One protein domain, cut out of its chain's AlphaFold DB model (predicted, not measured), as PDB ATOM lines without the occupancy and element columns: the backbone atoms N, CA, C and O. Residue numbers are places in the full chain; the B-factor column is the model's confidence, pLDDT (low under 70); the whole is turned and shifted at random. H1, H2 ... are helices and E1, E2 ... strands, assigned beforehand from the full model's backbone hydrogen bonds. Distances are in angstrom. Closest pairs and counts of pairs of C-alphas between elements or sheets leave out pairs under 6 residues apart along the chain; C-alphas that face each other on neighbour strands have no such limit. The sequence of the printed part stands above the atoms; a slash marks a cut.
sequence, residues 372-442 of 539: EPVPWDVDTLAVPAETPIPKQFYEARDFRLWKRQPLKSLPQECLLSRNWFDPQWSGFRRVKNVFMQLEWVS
ATOM      1  N   GLU A 372      23.835   6.576  28.441       66.44
ATOM      2  CA  GLU A 372      25.107   6.765  29.131       66.44
ATOM      3  C   GLU A 372      25.784   8.078  28.695       66.44
ATOM      4  O   GLU A 372      25.839   8.386  27.499       66.44
ATOM      5  N   PRO A 373      26.297   8.890  29.641       70.06
ATOM      6  CA  PRO A 373      27.014  10.113  29.305       70.06
ATOM      7  C   PRO A 373      28.215   9.817  28.408       70.06
ATOM      8  O   PRO A 373      29.052   8.983  28.744       70.06
ATOM      9  N   VAL A 374      28.352  10.556  27.306       75.56
ATOM     10  CA  VAL A 374      29.533  10.458  26.443       75.56
ATOM     11  C   VAL A 374      30.618  11.382  27.006       75.56
ATOM     12  O   VAL A 374      30.386  12.597  27.073       75.56
ATOM     13  N   PRO A 375      31.792  10.869  27.419       76.94
ATOM     14  CA  PRO A 375      32.894  11.710  27.874       76.94
ATOM     15  C   PRO A 375      33.315  12.712  26.794       76.94
ATOM     16  O   PRO A 375      33.321  12.397  25.601       76.94
ATOM     17  N   TRP A 376      33.657  13.933  27.200       78.06
ATOM     18  CA  TRP A 376      34.143  14.956  26.278       78.06
ATOM     19  C   TRP A 376      35.660  14.930  26.212       78.06
ATOM     20  O   TRP A 376      36.329  14.945  27.240       78.06
ATOM     21  N   ASP A 377      36.191  14.982  24.999       77.00
ATOM     22  CA  ASP A 377      37.570  15.392  24.781       77.00
ATOM     23  C   ASP A 377      37.653  16.923  24.907       77.00
ATOM     24  O   ASP A 377      36.993  17.648  24.156       77.00
ATOM     25  N   VAL A 378      38.408  17.418  25.887       71.06
ATOM     26  CA  VAL A 378      38.478  18.848  26.232       71.06
ATOM     27  C   VAL A 378      39.093  19.671  25.098       71.06
ATOM     28  O   VAL A 378      38.692  20.821  24.901       71.06
ATOM     29  N   ASP A 379      39.966  19.075  24.287       73.88
ATOM     30  CA  ASP A 379      40.620  19.755  23.163       73.88
ATOM     31  C   ASP A 379      39.605  20.199  22.101       73.88
ATOM     32  O   ASP A 379      39.789  21.201  21.409       73.88
ATOM     33  N   THR A 380      38.454  19.526  22.034       72.38
ATOM     34  CA  THR A 380      37.357  19.898  21.129       72.38
ATOM     35  C   THR A 380      36.612  21.174  21.538       72.38
ATOM     36  O   THR A 380      35.757  21.638  20.786       72.38
ATOM     37  N   LEU A 381      36.920  21.755  22.704       72.31
ATOM     38  CA  LEU A 381      36.412  23.063  23.135       72.31
ATOM     39  C   LEU A 381      37.326  24.221  22.698       72.31
ATOM     40  O   LEU A 381      36.895  25.378  22.719       72.31
ATOM     41  N   ALA A 382      38.558  23.924  22.266       69.12
ATOM     42  CA  ALA A 382      39.565  24.884  21.806       69.12
ATOM     43  C   ALA A 382      39.372  25.266  20.324       69.12
ATOM     44  O   ALA A 382      40.304  25.266  19.521       69.12
ATOM     45  N   VAL A 383      38.132  25.568  19.941       63.25
ATOM     46  CA  VAL A 383      37.747  25.836  18.550       63.25
ATOM     47  C   VAL A 383      37.842  27.348  18.254       63.25
ATOM     48  O   VAL A 383      37.363  28.156  19.064       63.25
ATOM     49  N   PRO A 384      38.447  27.778  17.124       59.75
ATOM     50  CA  PRO A 384      38.494  29.188  16.725       59.75
ATOM     51  C   PRO A 384      37.090  29.801  16.632       59.75
ATOM     52  O   PRO A 384      36.133  29.121  16.265       59.75
ATOM     53  N   ALA A 385      36.960  31.100  16.924       54.91
ATOM     54  CA  ALA A 385      35.670  31.806  17.019       54.91
ATOM     55  C   ALA A 385      34.811  31.789  15.733       54.91
ATOM     56  O   ALA A 385      33.651  32.183  15.769       54.91
ATOM     57  N   GLU A 386      35.389  31.357  14.614       57.16
ATOM     58  CA  GLU A 386      34.806  31.350  13.268       57.16
ATOM     59  C   GLU A 386      34.258  29.966  12.857       57.16
ATOM     60  O   GLU A 386      33.726  29.804  11.762       57.16
ATOM     61  N   THR A 387      34.372  28.961  13.731       57.50
ATOM     62  CA  THR A 387      33.999  27.554  13.473       57.50
ATOM     63  C   THR A 387      32.682  27.189  14.190       57.50
ATOM     64  O   THR A 387      32.350  27.815  15.199       57.50
ATOM     65  N   PRO A 388      31.898  26.205  13.695       66.31
ATOM     66  CA  PRO A 388      30.593  25.851  14.262       66.31
ATOM     67  C   PRO A 388      30.666  25.364  15.718       66.31
ATOM     68  O   PRO A 388      31.705  24.897  16.184       66.31
ATOM     69  N   ILE A 389      29.524  25.463  16.411       69.69
ATOM     70  CA  ILE A 389      29.293  25.011  17.795       69.69
ATOM     71  C   ILE A 389      29.932  23.625  18.017       69.69
ATOM     72  O   ILE A 389      29.704  22.733  17.190       69.69
ATOM     73  N   PRO A 390      30.700  23.404  19.108       76.69
ATOM     74  CA  PRO A 390      31.300  22.100  19.371       76.69
ATOM     75  C   PRO A 390      30.234  21.000  19.388       76.69
ATOM     76  O   PRO A 390      29.149  21.191  19.932       76.69
ATOM     77  N   LYS A 391      30.544  19.833  18.813       79.62
ATOM     78  CA  LYS A 391      29.594  18.721  18.585       79.62
ATOM     79  C   LYS A 391      28.825  18.263  19.834       79.62
ATOM     80  O   LYS A 391      27.730  17.716  19.717       79.62
ATOM     81  N   GLN A 392      29.406  18.473  21.014       81.38
ATOM     82  CA  GLN A 392      28.851  18.159  22.331       81.38
ATOM     83  C   GLN A 392      27.634  19.018  22.672       81.38
ATOM     84  O   GLN A 392      26.828  18.627  23.518       81.38
ATOM     85  N   PHE A 393      27.506  20.170  22.019       84.75
ATOM     86  CA  PHE A 393      26.461  21.139  22.259       84.75
ATOM     87  C   PHE A 393      25.557  21.318  21.040       84.75
ATOM     88  O   PHE A 393      25.884  20.970  19.903       84.75
ATOM     89  N   TYR A 394      24.385  21.872  21.301       84.81
ATOM     90  CA  TYR A 394      23.468  22.404  20.305       84.81
ATOM     91  C   TYR A 394      22.838  23.677  20.863       84.81
ATOM     92  O   TYR A 394      22.900  23.940  22.067       84.81
ATOM     93  N   GLU A 395      22.246  24.489  19.998       82.75
ATOM     94  CA  GLU A 395      21.619  25.729  20.434       82.75
ATOM     95  C   GLU A 395      20.419  25.441  21.332       82.75
ATOM     96  O   GLU A 395      19.550  24.630  21.006       82.75
ATOM     97  N   ALA A 396      20.317  26.151  22.453       78.62
ATOM     98  CA  ALA A 396      19.225  25.954  23.396       78.62
ATOM     99  C   ALA A 396      17.852  26.191  22.744       78.62
ATOM    100  O   ALA A 396      16.859  25.581  23.139       78.62
ATOM    101  N   ARG A 397      17.792  27.021  21.696       74.69
ATOM    102  CA  ARG A 397      16.562  27.268  20.938       74.69
ATOM    103  C   ARG A 397      16.036  26.047  20.186       74.69
ATOM    104  O   ARG A 397      14.840  25.995  19.905       74.69
ATOM    105  N   ASP A 398      16.901  25.082  19.880       81.56
ATOM    106  CA  ASP A 398      16.539  23.844  19.184       81.56
ATOM    107  C   ASP A 398      16.019  22.765  20.140       81.56
ATOM    108  O   ASP A 398      15.460  21.755  19.693       81.56
ATOM    109  N   PHE A 399      16.148  22.988  21.454       82.69
ATOM    110  CA  PHE A 399      15.612  22.101  22.477       82.69
ATOM    111  C   PHE A 399      14.104  21.929  22.322       82.69
ATOM    112  O   PHE A 399      13.338  22.898  22.297       82.69
ATOM    113  N   ARG A 400      13.679  20.666  22.275       77.06
ATOM    114  CA  ARG A 400      12.276  20.265  22.263       77.06
ATOM    115  C   ARG A 400      12.112  18.902  22.907       77.06
ATOM    116  O   ARG A 400      12.927  18.006  22.717       77.06
ATOM    117  N   LEU A 401      10.994  18.727  23.597       78.56
ATOM    118  CA  LEU A 401      10.531  17.398  23.979       78.56
ATOM    119  C   LEU A 401       9.854  16.720  22.785       78.56
ATOM    120  O   LEU A 401       9.410  17.378  21.841       78.56
ATOM    121  N   TRP A 402       9.738  15.396  22.841       68.81
ATOM    122  CA  TRP A 402       9.087  14.610  21.798       68.81
ATOM    123  C   TRP A 402       7.697  15.151  21.438       68.81
ATOM    124  O   TRP A 402       6.873  15.407  22.318       68.81
ATOM    125  N   LYS A 403       7.456  15.336  20.132       74.38
ATOM    126  CA  LYS A 403       6.241  15.943  19.552       74.38
ATOM    127  C   LYS A 403       5.929  17.380  20.017       74.38
ATOM    128  O   LYS A 403       4.829  17.864  19.761       74.38
ATOM    129  N   ARG A 404       6.864  18.083  20.669       75.62
ATOM    130  CA  ARG A 404       6.712  19.496  21.058       75.62
ATOM    131  C   ARG A 404       7.515  20.424  20.147       75.62
ATOM    132  O   ARG A 404       8.438  20.000  19.454       75.62
ATOM    133  N   GLN A 405       7.133  21.698  20.146       78.19
ATOM    134  CA  GLN A 405       7.820  22.742  19.385       78.19
ATOM    135  C   GLN A 405       9.133  23.160  20.075       78.19
ATOM    136  O   GLN A 405       9.201  23.123  21.306       78.19
ATOM    137  N   PRO A 406      10.160  23.555  19.301       77.25
ATOM    138  CA  PRO A 406      11.421  24.055  19.837       77.25
ATOM    139  C   PRO A 406      11.289  25.452  20.460       77.25
ATOM    140  O   PRO A 406      10.427  26.246  20.069       77.25
ATOM    141  N   LEU A 407      12.164  25.764  21.418       70.06
ATOM    142  CA  LEU A 407      12.192  27.028  22.162       70.06
ATOM    143  C   LEU A 407      12.839  28.180  21.366       70.06
ATOM    144  O   LEU A 407      13.816  28.789  21.796       70.06
ATOM    145  N   LYS A 408      12.260  28.529  20.212       73.81
ATOM    146  CA  LYS A 408      12.823  29.491  19.237       73.81
ATOM    147  C   LYS A 408      13.145  30.893  19.780       73.81
ATOM    148  O   LYS A 408      13.883  31.627  19.133       73.81
ATOM    149  N   SER A 409      12.574  31.285  20.918       64.62
ATOM    150  CA  SER A 409      12.795  32.590  21.554       64.62
ATOM    151  C   SER A 409      14.105  32.688  22.344       64.62
ATOM    152  O   SER A 409      14.405  33.757  22.872       64.62
ATOM    153  N   LEU A 410      14.847  31.586  22.488       59.09
ATOM    154  CA  LEU A 410      16.101  31.563  23.236       59.09
ATOM    155  C   LEU A 410      17.260  32.228  22.466       59.09
ATOM    156  O   LEU A 410      17.304  32.128  21.236       59.09
ATOM    157  N   PRO A 411      18.199  32.894  23.171       64.88
ATOM    158  CA  PRO A 411      19.367  33.521  22.552       64.88
ATOM    159  C   PRO A 411      20.274  32.503  21.846       64.88
ATOM    160  O   PRO A 411      20.402  31.365  22.300       64.88
ATOM    161  N   GLN A 412      20.926  32.926  20.758       64.38
ATOM    162  CA  GLN A 412      21.803  32.071  19.936       64.38
ATOM    163  C   GLN A 412      23.061  31.641  20.698       64.38
ATOM    164  O   GLN A 412      23.654  30.604  20.430       64.38
ATOM    165  N   GLU A 413      23.453  32.461  21.667       65.81
ATOM    166  CA  GLU A 413      24.641  32.303  22.492       65.81
ATOM    167  C   GLU A 413      24.450  31.245  23.590       65.81
ATOM    168  O   GLU A 413      25.415  30.843  24.237       65.81
ATOM    169  N   CYS A 414      23.211  30.797  23.825       71.50
ATOM    170  CA  CYS A 414      22.902  29.788  24.828       71.50
ATOM    171  C   CYS A 414      22.984  28.389  24.212       71.50
ATOM    172  O   CYS A 414      22.269  28.067  23.260       71.50
ATOM    173  N   LEU A 415      23.837  27.545  24.788       77.38
ATOM    174  CA  LEU A 415      24.115  26.199  24.305       77.38
ATOM    175  C   LEU A 415      23.715  25.158  25.354       77.38
ATOM    176  O   LEU A 415      23.923  25.357  26.550       77.38
ATOM    177  N   LEU A 416      23.160  24.034  24.901       79.00
ATOM    178  CA  LEU A 416      22.824  22.883  25.737       79.00
ATOM    179  C   LEU A 416      23.683  21.686  25.371       79.00
ATOM    180  O   LEU A 416      23.931  21.401  24.202       79.00
ATOM    181  N   SER A 417      24.113  20.967  26.400       84.06
ATOM    182  CA  SER A 417      24.860  19.726  26.255       84.06
ATOM    183  C   SER A 417      23.950  18.585  25.800       84.06
ATOM    184  O   SER A 417      22.872  18.370  26.362       84.06
ATOM    185  N   ARG A 418      24.431  17.775  24.853       83.12
ATOM    186  CA  ARG A 418      23.776  16.518  24.453       83.12
ATOM    187  C   ARG A 418      23.741  15.480  25.577       83.12
ATOM    188  O   ARG A 418      22.792  14.712  25.648       83.12
ATOM    189  N   ASN A 419      24.692  15.518  26.518       80.50
ATOM    190  CA  ASN A 419      24.657  14.657  27.713       80.50
ATOM    191  C   ASN A 419      23.520  15.034  28.676       80.50
ATOM    192  O   ASN A 419      23.087  14.193  29.471       80.50
ATOM    193  N   TRP A 420      23.062  16.291  28.636       77.06
ATOM    194  CA  TRP A 420      21.916  16.744  29.421       77.06
ATOM    195  C   TRP A 420      20.598  16.335  28.759       77.06
ATOM    196  O   TRP A 420      19.724  15.773  29.422       77.06
ATOM    197  N   PHE A 421      20.476  16.567  27.450       77.25
ATOM    198  CA  PHE A 421      19.355  16.089  26.647       77.25
ATOM    199  C   PHE A 421      19.745  16.038  25.168       77.25
ATOM    200  O   PHE A 421      20.107  17.080  24.621       77.25
ATOM    201  N   ASP A 422      19.626  14.883  24.506       81.75
ATOM    202  CA  ASP A 422      19.892  14.778  23.066       81.75
ATOM    203  C   ASP A 422      18.600  14.965  22.239       81.75
ATOM    204  O   ASP A 422      17.666  14.164  22.355       81.75
ATOM    205  N   PRO A 423      18.518  15.985  21.359       78.56
ATOM    206  CA  PRO A 423      17.373  16.189  20.467       78.56
ATOM    207  C   PRO A 423      17.109  15.041  19.481       78.56
ATOM    208  O   PRO A 423      16.038  15.010  18.870       78.56
ATOM    209  N   GLN A 424      18.072  14.137  19.276       80.56
ATOM    210  CA  GLN A 424      17.927  12.955  18.420       80.56
ATOM    211  C   GLN A 424      17.109  11.840  19.088       80.56
ATOM    212  O   GLN A 424      16.640  10.928  18.405       80.56
ATOM    213  N   TRP A 425      16.890  11.910  20.404       76.50
ATOM    214  CA  TRP A 425      16.085  10.931  21.124       76.50
ATOM    215  C   TRP A 425      14.608  10.943  20.688       76.50
ATOM    216  O   TRP A 425      13.973  11.993  20.564       76.50
ATOM    217  N   SER A 426      14.021   9.752  20.521       71.88
ATOM    218  CA  SER A 426      12.614   9.562  20.137       71.88
ATOM    219  C   SER A 426      11.753   9.020  21.287       71.88
ATOM    220  O   SER A 426      12.165   8.125  22.023       71.88
ATOM    221  N   GLY A 427      10.535   9.542  21.472       67.94
ATOM    222  CA  GLY A 427       9.585   9.132  22.527       67.94
ATOM    223  C   GLY A 427       9.565  10.040  23.767       67.94
ATOM    224  O   GLY A 427      10.394  10.932  23.910       67.94
ATOM    225  N   PHE A 428       8.614   9.830  24.685       63.28
ATOM    226  CA  PHE A 428       8.466  10.659  25.897       63.28
ATOM    227  C   PHE A 428       9.670  10.509  26.835       63.28
ATOM    228  O   PHE A 428      10.067   9.397  27.173       63.28
ATOM    229  N   ARG A 429      10.293  11.622  27.218       66.38
ATOM    230  CA  ARG A 429      11.675  11.668  27.720       66.38
ATOM    231  C   ARG A 429      11.706  12.707  28.854       66.38
ATOM    232  O   ARG A 429      11.281  13.843  28.635       66.38
ATOM    233  N   ARG A 430      12.107  12.305  30.067       62.59
ATOM    234  CA  ARG A 430      12.254  13.210  31.222       62.59
ATOM    235  C   ARG A 430      13.603  13.916  31.117       62.59
ATOM    236  O   ARG A 430      14.584  13.325  30.683       62.59
ATOM    237  N   VAL A 431      13.638  15.191  31.472       64.81
ATOM    238  CA  VAL A 431      14.873  15.982  31.477       64.81
ATOM    239  C   VAL A 431      15.664  15.661  32.745       64.81
ATOM    240  O   VAL A 431      15.064  15.503  33.810       64.81
ATOM    241  N   LYS A 432      16.997  15.575  32.652       60.84
ATOM    242  CA  LYS A 432      17.854  15.377  33.827       60.84
ATOM    243  C   LYS A 432      17.706  16.574  34.775       60.84
ATOM    244  O   LYS A 432      17.908  17.721  34.380       60.84
ATOM    245  N   ASN A 433      17.388  16.297  36.040       52.78
ATOM    246  CA  ASN A 433      17.215  17.320  37.081       52.78
ATOM    247  C   ASN A 433      18.543  17.945  37.555       52.78
ATOM    248  O   ASN A 433      18.534  18.843  38.393       52.78
ATOM    249  N   VAL A 434      19.676  17.483  37.021       53.66
ATOM    250  CA  VAL A 434      21.010  18.027  37.285       53.66
ATOM    251  C   VAL A 434      21.456  18.817  36.060       53.66
ATOM    252  O   VAL A 434      21.497  18.269  34.959       53.66
ATOM    253  N   PHE A 435      21.803  20.091  36.239       56.53
ATOM    254  CA  PHE A 435      22.394  20.916  35.188       56.53
ATOM    255  C   PHE A 435      23.629  21.644  35.717       56.53
ATOM    256  O   PHE A 435      23.632  22.136  36.839       56.53
ATOM    257  N   MET A 436      24.672  21.698  34.892       60.88
ATOM    258  CA  MET A 436      25.906  22.448  35.131       60.88
ATOM    259  C   MET A 436      25.933  23.630  34.171       60.88
ATOM    260  O   MET A 436      25.691  23.441  32.977       60.88
ATOM    261  N   GLN A 437      26.246  24.825  34.671       64.19
ATOM    262  CA  GLN A 437      26.531  25.967  33.811       64.19
ATOM    263  C   GLN A 437      28.043  26.096  33.627       64.19
ATOM    264  O   GLN A 437      28.801  26.095  34.598       64.19
ATOM    265  N   LEU A 438      28.460  26.212  32.366       67.94
ATOM    266  CA  LEU A 438      29.846  26.393  31.966       67.94
ATOM    267  C   LEU A 438      29.974  27.687  31.164       67.94
ATOM    268  O   LEU A 438      29.295  27.859  30.153       67.94
ATOM    269  N   GLU A 439      30.883  28.557  31.588       67.75
ATOM    270  CA  GLU A 439      31.389  29.653  30.766       67.75
ATOM    271  C   GLU A 439      32.839  29.340  30.404       67.75
ATOM    272  O   GLU A 439      33.658  29.058  31.280       67.75
ATOM    273  N   TRP A 440      33.159  29.366  29.111       68.75
ATOM    274  CA  TRP A 440      34.519  29.128  28.640       68.75
ATOM    275  C   TRP A 440      34.888  30.100  27.525       68.75
ATOM    276  O   TRP A 440      34.034  30.629  26.812       68.75
ATOM    277  N   VAL A 441      36.188  30.338  27.382       66.25
ATOM    278  CA  VAL A 441      36.755  31.177  26.328       66.25
ATOM    279  C   VAL A 441      37.771  30.330  25.575       66.25
ATOM    280  O   VAL A 441      38.678  29.780  26.190       66.25
ATOM    281  N   SER A 442      37.622  30.223  24.253       66.12
ATOM    282  CA  SER A 442      38.476  29.360  23.422       66.12
ATOM    283  C   SER A 442      39.915  29.858  23.264       66.12
ATOM    284  O   SER A 442      40.784  29.092  22.867       66.12
TER     285      SER A 442
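AT A GLANCE: This is residues 372 to 442 of the 539 residues of the protein "Hypothetical protein" of Symbiodinium necroappetens (UniProt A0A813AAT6). What shows first? Little regular structure: the small hairpin E1 and E2 stands between H1 towards one end and wide loops, 396 to 414 and 418 to 436, reaching to the other; E3 is apart. What is it made of? The printed part has 71 residues, 13 in named elements: H1, E1, E2, E3 in order, class mixed, sheet E1 - E2 antiparallel. It is only just compact, close to loose, with radius of gyration of the C-alphas 12.9 A, spanning 35 by 29 by 19 A.

HOW THE PARTS SIT: Is H1's backbone helical? H1, residues 378 to 381, is too short for any O i to N i+4 pair; its one O i to N i+3 pair is within range. Which strands pair? E1, residues 393 to 395, and E2, residues 415 to 417, form an antiparallel hairpin at 142 degrees; N 394 and O 416, 3.0 A apart, are within hydrogen-bond range. E3, residues 437 to 439, pairs with no named strand and is apart from H1, E1 and E2.

IN THESE COORDINATES: Where does H1 begin? C-alpha 378 is at (38.478, 18.848, 26.232). Where does E3 end? C-alpha 439 is at (31.389, 29.653, 30.766). How long are they? H1 measures 5.6 A, E1 6.9 A, E2 and E3 6.8 A each.

THE WHOLE: How large is it? The farthest C-alphas, of Pro 384 and Phe 428, are 36.5 A apart. Is it continuous? The printed part has no cut, and its three links are long. Where is confidence low? Residues 382 to 389 and 427 to 442 are among those under 70.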